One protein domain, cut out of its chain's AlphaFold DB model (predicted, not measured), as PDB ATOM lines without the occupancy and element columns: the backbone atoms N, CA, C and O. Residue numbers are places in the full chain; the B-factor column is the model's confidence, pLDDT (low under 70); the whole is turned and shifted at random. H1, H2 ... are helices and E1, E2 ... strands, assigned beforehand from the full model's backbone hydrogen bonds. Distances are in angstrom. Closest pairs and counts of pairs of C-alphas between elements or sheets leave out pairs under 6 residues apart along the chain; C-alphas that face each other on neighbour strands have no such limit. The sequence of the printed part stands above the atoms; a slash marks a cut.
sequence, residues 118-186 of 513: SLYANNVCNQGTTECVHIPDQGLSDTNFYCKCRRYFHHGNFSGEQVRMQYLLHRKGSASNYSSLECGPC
ATOM      1  N   SER A 118     171.353  99.039   0.978       58.53
ATOM      2  CA  SER A 118     169.921  98.730   0.845       58.53
ATOM      3  C   SER A 118     169.284  98.118   2.099       58.53
ATOM      4  O   SER A 118     168.071  98.221   2.253       58.53
ATOM      5  N   LEU A 119     170.076  97.480   2.969       59.00
ATOM      6  CA  LEU A 119     169.618  96.882   4.227       59.00
ATOM      7  C   LEU A 119     169.808  97.835   5.417       59.00
ATOM      8  O   LEU A 119     168.921  97.910   6.252       59.00
ATOM      9  N   TYR A 120     170.922  98.578   5.481       60.75
ATOM     10  CA  TYR A 120     171.298  99.377   6.663       60.75
ATOM     11  C   TYR A 120     171.053 100.889   6.530       60.75
ATOM     12  O   TYR A 120     170.892 101.570   7.534       60.75
ATOM     13  N   ALA A 121     171.003 101.447   5.317       58.75
ATOM     14  CA  ALA A 121     170.880 102.895   5.120       58.75
ATOM     15  C   ALA A 121     169.453 103.292   4.711       58.75
ATOM     16  O   ALA A 121     169.222 103.834   3.628       58.75
ATOM     17  N   ASN A 122     168.485 103.001   5.578       71.06
ATOM     18  CA  ASN A 122     167.067 103.292   5.368       71.06
ATOM     19  C   ASN A 122     166.469 104.106   6.527       71.06
ATOM     20  O   ASN A 122     165.339 103.847   6.925       71.06
ATOM     21  N   ASN A 123     167.200 105.099   7.044       81.62
ATOM     22  CA  ASN A 123     166.688 106.004   8.072       81.62
ATOM     23  C   ASN A 123     165.428 106.735   7.576       81.62
ATOM     24  O   ASN A 123     165.494 107.586   6.687       81.62
ATOM     25  N   VAL A 124     164.292 106.380   8.177       85.38
ATOM     26  CA  VAL A 124     162.962 106.909   7.859       85.38
ATOM     27  C   VAL A 124     162.578 108.082   8.772       85.38
ATOM     28  O   VAL A 124     161.536 108.689   8.589       85.38
ATOM     29  N   CYS A 125     163.397 108.418   9.767       86.94
ATOM     30  CA  CYS A 125     163.113 109.520  10.677       86.94
ATOM     31  C   CYS A 125     163.235 110.883   9.971       86.94
ATOM     32  O   CYS A 125     164.096 111.081   9.106       86.94
ATOM     33  N   ASN A 126     162.421 111.861  10.385       86.56
ATOM     34  CA  ASN A 126     162.531 113.229   9.886       86.56
ATOM     35  C   ASN A 126     163.849 113.868  10.357       86.56
ATOM     36  O   ASN A 126     164.054 114.109  11.547       86.56
ATOM     37  N   GLN A 127     164.734 114.197   9.418       84.56
ATOM     38  CA  GLN A 127     166.059 114.736   9.726       84.56
ATOM     39  C   GLN A 127     166.047 116.170  10.280       84.56
ATOM     40  O   GLN A 127     167.057 116.600  10.830       84.56
ATOM     41  N   GLY A 128     164.946 116.912  10.150       83.19
ATOM     42  CA  GLY A 128     164.808 118.257  10.709       83.19
ATOM     43  C   GLY A 128     164.571 118.245  12.219       83.19
ATOM     44  O   GLY A 128     165.234 118.973  12.954       83.19
ATOM     45  N   THR A 129     163.668 117.381  12.687       86.44
ATOM     46  CA  THR A 129     163.149 117.412  14.067       86.44
ATOM     47  C   THR A 129     163.517 116.179  14.898       86.44
ATOM     48  O   THR A 129     163.492 116.242  16.127       86.44
ATOM     49  N   THR A 130     163.928 115.074  14.263       87.88
ATOM     50  CA  THR A 130     164.218 113.790  14.929       87.88
ATOM     51  C   THR A 130     165.616 113.232  14.615       87.88
ATOM     52  O   THR A 130     166.315 113.663  13.690       87.88
ATOM     53  N   GLU A 131     166.051 112.284  15.439       88.50
ATOM     54  CA  GLU A 131     167.293 111.523  15.371       88.50
ATOM     55  C   GLU A 131     166.975 110.022  15.494       88.50
ATOM     56  O   GLU A 131     166.143 109.615  16.303       88.50
ATOM     57  N   CYS A 132     167.620 109.195  14.669       87.75
ATOM     58  CA  CYS A 132     167.389 107.751  14.617       87.75
ATOM     59  C   CYS A 132     168.253 107.038  15.659       87.75
ATOM     60  O   CYS A 132     169.475 107.199  15.655       87.75
ATOM     61  N   VAL A 133     167.629 106.221  16.510       87.94
ATOM     62  CA  VAL A 133     168.328 105.390  17.496       87.94
ATOM     63  C   VAL A 133     167.982 103.922  17.273       87.94
ATOM     64  O   VAL A 133     166.811 103.557  17.213       87.94
ATOM     65  N   HIS A 134     169.007 103.079  17.147       86.06
ATOM     66  CA  HIS A 134     168.865 101.643  16.911       86.06
ATOM     67  C   HIS A 134     168.596 100.870  18.208       86.06
ATOM     68  O   HIS A 134     169.211 101.161  19.238       86.06
ATOM     69  N   ILE A 135     167.719  99.868  18.135       83.25
ATOM     70  CA  ILE A 135     167.377  98.973  19.244       83.25
ATOM     71  C   ILE A 135     168.158  97.663  19.071       83.25
ATOM     72  O   ILE A 135     167.868  96.928  18.125       83.25
ATOM     73  N   PRO A 136     169.131  97.362  19.952       78.19
ATOM     74  CA  PRO A 136     169.910  96.140  19.842       78.19
ATOM     75  C   PRO A 136     169.110  94.875  20.219       78.19
ATOM     76  O   PRO A 136     168.120  94.942  20.948       78.19
ATOM     77  N   ASP A 137     169.585  93.720  19.754       71.94
ATOM     78  CA  ASP A 137     169.157  92.353  20.074       71.94
ATOM     79  C   ASP A 137     167.737  91.958  19.612       71.94
ATOM     80  O   ASP A 137     167.145  91.010  20.124       71.94
ATOM     81  N   GLN A 138     167.200  92.635  18.594       72.12
ATOM     82  CA  GLN A 138     165.849  92.388  18.050       72.12
ATOM     83  C   GLN A 138     165.831  91.542  16.753       72.12
ATOM     84  O   GLN A 138     164.795  91.393  16.105       72.12
ATOM     85  N   GLY A 139     166.974  90.982  16.342       71.06
ATOM     86  CA  GLY A 139     167.081  90.128  15.147       71.06
ATOM     87  C   GLY A 139     166.885  90.868  13.813       71.06
ATOM     88  O   GLY A 139     167.148  92.067  13.703       71.06
ATOM     89  N   LEU A 140     166.456  90.141  12.774       73.12
ATOM     90  CA  LEU A 140     166.207  90.686  11.434       73.12
ATOM     91  C   LEU A 140     164.808  91.317  11.339       73.12
ATOM     92  O   LEU A 140     163.862  90.683  10.874       73.12
ATOM     93  N   SER A 141     164.686  92.580  11.734       74.62
ATOM     94  CA  SER A 141     163.486  93.384  11.493       74.62
ATOM     95  C   SER A 141     163.866  94.762  10.953       74.62
ATOM     96  O   SER A 141     164.917  95.311  11.289       74.62
ATOM     97  N   ASP A 142     163.025  95.326  10.084       75.75
ATOM     98  CA  ASP A 142     163.197  96.678   9.551       75.75
ATOM     99  C   ASP A 142     162.575  97.766  10.446       75.75
ATOM    100  O   ASP A 142     162.596  98.936  10.070       75.75
ATOM    101  N   THR A 143     162.081  97.392  11.633       80.94
ATOM    102  CA  THR A 143     161.479  98.283  12.640       80.94
ATOM    103  C   THR A 143     162.315  98.427  13.918       80.94
ATOM    104  O   THR A 143     161.859  99.060  14.868       80.94
ATOM    105  N   ASN A 144     163.553  97.910  13.935       84.25
ATOM    106  CA  ASN A 144     164.465  97.898  15.096       84.25
ATOM    107  C   ASN A 144     165.129  99.257  15.378       84.25
ATOM    108  O   ASN A 144     166.325  99.369  15.648       84.25
ATOM    109  N   PHE A 145     164.344 100.321  15.310       86.50
ATOM    110  CA  PHE A 145     164.776 101.674  15.606       86.50
ATOM    111  C   PHE A 145     163.627 102.456  16.238       86.50
ATOM    112  O   PHE A 145     162.467 102.058  16.175       86.50
ATOM    113  N   TYR A 146     163.937 103.595  16.836       88.12
ATOM    114  CA  TYR A 146     162.945 104.603  17.189       88.12
ATOM    115  C   TYR A 146     163.470 105.984  16.808       88.12
ATOM    116  O   TYR A 146     164.680 106.230  16.783       88.12
ATOM    117  N   CYS A 147     162.552 106.890  16.487       88.44
ATOM    118  CA  CYS A 147     162.882 108.274  16.179       88.44
ATOM    119  C   CYS A 147     162.737 109.101  17.455       88.44
ATOM    120  O   CYS A 147     161.635 109.302  17.966       88.44
ATOM    121  N   LYS A 148     163.870 109.562  17.977       87.50
ATOM    122  CA  LYS A 148     163.956 110.432  19.149       87.50
ATOM    123  C   LYS A 148     163.927 111.890  18.708       87.50
ATOM    124  O   LYS A 148     164.604 112.244  17.748       87.50
ATOM    125  N   CYS A 149     163.204 112.760  19.407       86.69
ATOM    126  CA  CYS A 149     163.277 114.197  19.129       86.69
ATOM    127  C   CYS A 149     164.699 114.740  19.324       86.69
ATOM    128  O   CYS A 149     165.397 114.391  20.283       86.69
ATOM    129  N   ARG A 150     165.123 115.629  18.421       82.94
ATOM    130  CA  ARG A 150     166.383 116.364  18.564       82.94
ATOM    131  C   ARG A 150     166.322 117.310  19.757       82.94
ATOM    132  O   ARG A 150     165.256 117.664  20.260       82.94
ATOM    133  N   ARG A 151     167.498 117.779  20.180       75.56
ATOM    134  CA  ARG A 151     167.594 118.860  21.166       75.56
ATOM    135  C   ARG A 151     166.758 120.053  20.680       75.56
ATOM    136  O   ARG A 151     166.795 120.360  19.493       75.56
ATOM    137  N   TYR A 152     166.044 120.704  21.600       76.00
ATOM    138  CA  TYR A 152     165.117 121.819  21.335       76.00
ATOM    139  C   TYR A 152     163.766 121.447  20.698       76.00
ATOM    140  O   TYR A 152     162.997 122.352  20.383       76.00
ATOM    141  N   PHE A 153     163.437 120.157  20.579       81.31
ATOM    142  CA  PHE A 153     162.117 119.695  20.150       81.31
ATOM    143  C   PHE A 153     161.491 118.714  21.167       81.31
ATOM    144  O   PHE A 153     162.212 117.993  21.855       81.31
ATOM    145  N   HIS A 154     160.158 118.679  21.258       77.50
ATOM    146  CA  HIS A 154     159.357 117.793  22.127       77.50
ATOM    147  C   HIS A 154     158.288 117.040  21.324       77.50
ATOM    148  O   HIS A 154     158.106 117.380  20.159       77.50
ATOM    149  N   HIS A 155     157.596 116.076  21.962       70.25
ATOM    150  CA  HIS A 155     156.496 115.212  21.459       70.25
ATOM    151  C   HIS A 155     156.749 113.683  21.572       70.25
ATOM    152  O   HIS A 155     156.087 112.889  20.913       70.25
ATOM    153  N   GLY A 156     157.649 113.237  22.462       72.75
ATOM    154  CA  GLY A 156     157.861 111.800  22.728       72.75
ATOM    155  C   GLY A 156     158.835 111.093  21.779       72.75
ATOM    156  O   GLY A 156     159.455 111.710  20.918       72.75
ATOM    157  N   ASN A 157     159.009 109.784  21.981       81.69
ATOM    158  CA  ASN A 157     159.767 108.915  21.075       81.69
ATOM    159  C   ASN A 157     158.780 108.178  20.163       81.69
ATOM    160  O   ASN A 157     157.832 107.573  20.662       81.69
ATOM    161  N   PHE A 158     159.020 108.176  18.852       85.56
ATOM    162  CA  PHE A 158     158.181 107.449  17.894       85.56
ATOM    163  C   PHE A 158     158.770 106.070  17.604       85.56
ATOM    164  O   PHE A 158     159.958 105.967  17.282       85.56
ATOM    165  N   SER A 159     157.961 105.012  17.687       85.69
ATOM    166  CA  SER A 159     158.441 103.658  17.393       85.69
ATOM    167  C   SER A 159     158.756 103.488  15.905       85.69
ATOM    168  O   SER A 159     158.085 104.055  15.037       85.69
ATOM    169  N   GLY A 160     159.773 102.680  15.594       85.25
ATOM    170  CA  GLY A 160     160.183 102.414  14.217       85.25
ATOM    171  C   GLY A 160     159.056 101.828  13.379       85.25
ATOM    172  O   GLY A 160     158.878 102.243  12.240       85.25
ATOM    173  N   GLU A 161     158.234 100.946  13.953       85.62
ATOM    174  CA  GLU A 161     157.067 100.360  13.284       85.62
ATOM    175  C   GLU A 161     156.053 101.420  12.833       85.62
ATOM    176  O   GLU A 161     155.664 101.453  11.662       85.62
ATOM    177  N   GLN A 162     155.678 102.340  13.729       86.69
ATOM    178  CA  GLN A 162     154.730 103.413  13.418       86.69
ATOM    179  C   GLN A 162     155.276 104.331  12.321       86.69
ATOM    180  O   GLN A 162     154.589 104.603  11.332       86.69
ATOM    181  N   VAL A 163     156.528 104.771  12.465       87.94
ATOM    182  CA  VAL A 163     157.177 105.681  11.510       87.94
ATOM    183  C   VAL A 163     157.320 105.024  10.143       87.94
ATOM    184  O   VAL A 163     156.997 105.625   9.115       87.94
ATOM    185  N   ARG A 164     157.749 103.760  10.123       87.25
ATOM    186  CA  ARG A 164     157.930 102.970   8.907       87.25
ATOM    187  C   ARG A 164     156.618 102.804   8.150       87.25
ATOM    188  O   ARG A 164     156.582 103.043   6.943       87.25
ATOM    189  N   MET A 165     155.545 102.441   8.849       86.69
ATOM    190  CA  MET A 165     154.234 102.241   8.236       86.69
ATOM    191  C   MET A 165     153.696 103.544   7.630       86.69
ATOM    192  O   MET A 165     153.310 103.574   6.459       86.69
ATOM    193  N   GLN A 166     153.743 104.652   8.375       88.19
ATOM    194  CA  GLN A 166     153.265 105.944   7.870       88.19
ATOM    195  C   GLN A 166     154.093 106.447   6.683       88.19
ATOM    196  O   GLN A 166     153.533 106.938   5.702       88.19
ATOM    197  N   TYR A 167     155.412 106.253   6.704       87.19
ATOM    198  CA  TYR A 167     156.277 106.617   5.582       87.19
ATOM    199  C   TYR A 167     155.976 105.830   4.302       87.19
ATOM    200  O   TYR A 167     155.991 106.387   3.203       87.19
ATOM    201  N   LEU A 168     155.696 104.528   4.417       87.88
ATOM    202  CA  LEU A 168     155.347 103.704   3.257       87.88
ATOM    203  C   LEU A 168     154.014 104.140   2.636       87.88
ATOM    204  O   LEU A 168     153.906 104.154   1.408       87.88
ATOM    205  N   LEU A 169     153.028 104.525   3.454       88.62
ATOM    206  CA  LEU A 169     151.764 105.101   2.978       88.62
ATOM    207  C   LEU A 169     151.997 106.440   2.272       88.62
ATOM    208  O   LEU A 169     151.512 106.626   1.155       88.62
ATOM    209  N   HIS A 170     152.814 107.313   2.872       87.31
ATOM    210  CA  HIS A 170     153.196 108.601   2.297       87.31
ATOM    211  C   HIS A 170     153.856 108.429   0.922       87.31
ATOM    212  O   HIS A 170     153.468 109.065  -0.056       87.31
ATOM    213  N   ARG A 171     154.810 107.496   0.803       87.62
ATOM    214  CA  ARG A 171     155.514 107.211  -0.458       87.62
ATOM    215  C   ARG A 171     154.610 106.584  -1.527       87.62
ATOM    216  O   ARG A 171     154.869 106.767  -2.713       87.62
ATOM    217  N   LYS A 172     153.567 105.850  -1.128       90.00
ATOM    218  CA  LYS A 172     152.548 105.294  -2.035       90.00
ATOM    219  C   LYS A 172     151.474 106.314  -2.445       90.00
ATOM    220  O   LYS A 172     150.586 105.953  -3.211       90.00
ATOM    221  N   GLY A 173     151.526 107.554  -1.947       86.06
ATOM    222  CA  GLY A 173     150.513 108.580  -2.219       86.06
ATOM    223  C   GLY A 173     149.157 108.299  -1.561       86.06
ATOM    224  O   GLY A 173     148.141 108.838  -1.988       86.06
ATOM    225  N   SER A 174     149.124 107.428  -0.550       90.69
ATOM    226  CA  SER A 174     147.926 107.144   0.248       90.69
ATOM    227  C   SER A 174     147.813 108.128   1.419       90.69
ATOM    228  O   SER A 174     148.814 108.716   1.833       90.69
ATOM    229  N   ALA A 175     146.611 108.287   1.983       86.25
ATOM    230  CA  ALA A 175     146.416 109.081   3.197       86.25
ATOM    231  C   ALA A 175     147.339 108.564   4.317       86.25
ATOM    232  O   ALA A 175     147.290 107.386   4.674       86.25
ATOM    233  N   SER A 176     148.214 109.432   4.825       85.44
ATOM    234  CA  SER A 176     149.218 109.091   5.835       85.44
ATOM    235  C   SER A 176     149.417 110.252   6.797       85.44
ATOM    236  O   SER A 176     149.384 111.412   6.394       85.44
ATOM    237  N   ASN A 177     149.681 109.923   8.056       84.81
ATOM    238  CA  ASN A 177     149.982 110.886   9.110       84.81
ATOM    239  C   ASN A 177     151.500 111.023   9.305       84.81
ATOM    240  O   ASN A 177     151.987 111.230  10.408       84.81
ATOM    241  N   TYR A 178     152.289 110.866   8.237       83.50
ATOM    242  CA  TYR A 178     153.747 110.932   8.346       83.50
ATOM    243  C   TYR A 178     154.238 112.333   8.755       83.50
ATOM    244  O   TYR A 178     155.158 112.451   9.555       83.50
ATOM    245  N   SER A 179     153.574 113.392   8.284       81.62
ATOM    246  CA  SER A 179     153.862 114.783   8.664       81.62
ATOM    247  C   SER A 179     153.530 115.116  10.122       81.62
ATOM    248  O   SER A 179     154.040 116.100  10.644       81.62
ATOM    249  N   SER A 180     152.701 114.315  10.803       81.69
ATOM    250  CA  SER A 180     152.450 114.489  12.239       81.69
ATOM    251  C   SER A 180     153.476 113.769  13.117       81.69
ATOM    252  O   SER A 180     153.424 113.903  14.332       81.69
ATOM    253  N   LEU A 181     154.405 113.004  12.530       83.44
ATOM    254  CA  LEU A 181     155.519 112.353  13.232       83.44
ATOM    255  C   LEU A 181     156.745 113.275  13.304       83.44
ATOM    256  O   LEU A 181     157.893 112.849  13.157       83.44
ATOM    257  N   GLU A 182     156.487 114.564  13.495       84.62
ATOM    258  CA  GLU A 182     157.491 115.602  13.662       84.62
ATOM    259  C   GLU A 182     157.419 116.146  15.080       84.62
ATOM    260  O   GLU A 182     156.343 116.313  15.654       84.62
ATOM    261  N   CYS A 183     158.579 116.435  15.654       86.75
ATOM    262  CA  CYS A 183     158.630 117.034  16.976       86.75
ATOM    263  C   CYS A 183     158.358 118.540  16.890       86.75
ATOM    264  O   CYS A 183     158.874 119.224  16.006       86.75
ATOM    265  N   GLY A 184     157.578 119.066  17.835       84.19
ATOM    266  CA  GLY A 184     157.321 120.501  17.959       84.19
ATOM    267  C   GLY A 184     158.494 121.224  18.630       84.19
ATOM    268  O   GLY A 184     159.188 120.616  19.450       84.19
ATOM    269  N   PRO A 185     158.743 122.512  18.338       82.94
ATOM    270  CA  PRO A 185     159.790 123.272  19.019       82.94
ATOM    271  C   PRO A 185     159.500 123.365  20.523       82.94
ATOM    272  O   PRO A 185     158.343 123.451  20.933       82.94
ATOM    273  N   CYS A 186     160.539 123.340  21.358       81.31
ATOM    274  CA  CYS A 186     160.390 123.614  22.787       81.31
ATOM    275  C   CYS A 186     159.780 125.013  23.011       81.31
ATOM    276  O   CYS A 186     160.002 125.912  22.192       81.31
TER     277      CYS A 186
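This is residues 118 to 186 of the 513 residues of the protein "G_PROTEIN_RECEP_F3_4 domain-containing protein" of Macrostomum lignano (UniProt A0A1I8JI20). With little regular structure, this is a small sheet E1 - E2 - E3, an antiparallel meander, each strand beside the one before; H1 leads away from E3's end, and residues 172 to 186 fold back toward the sheet. The printed part has 69 residues, 25 of them in E1, E2, E3 and H1, in that order: class mixed. It is compact, radius of gyration of the C-alphas 12.1 A, spanning 35 by 30 by 17 A.

E2, residues 145 to 149, forms hairpins with E1, residues 130 to 134, and E3, residues 157 to 159. N 131 and O 148, 2.7 A, and N 147 and O 158, 2.9 A, are within hydrogen-bond range. H1, residues 160 to 171, with every O i to N i+4 pair within range, is on the sheet, over none of its strands; the closest C-alphas of E2 and H1, Tyr 146 and Gly 160, are 4.6 A apart.

E1 begins at C-alpha 130 (164.218, 113.790, 14.929) and measures 13.2 A, E2 13.1 A, E3 6.6 A. H1, 16.1 A, ends at C-alpha 171 (155.514, 107.211, -0.458).

The farthest C-alphas, Leu 140 and Cys 186, are 35.3 A apart. The printed part has no cut and no long link; residues 118 to 121 have pLDDT under 70.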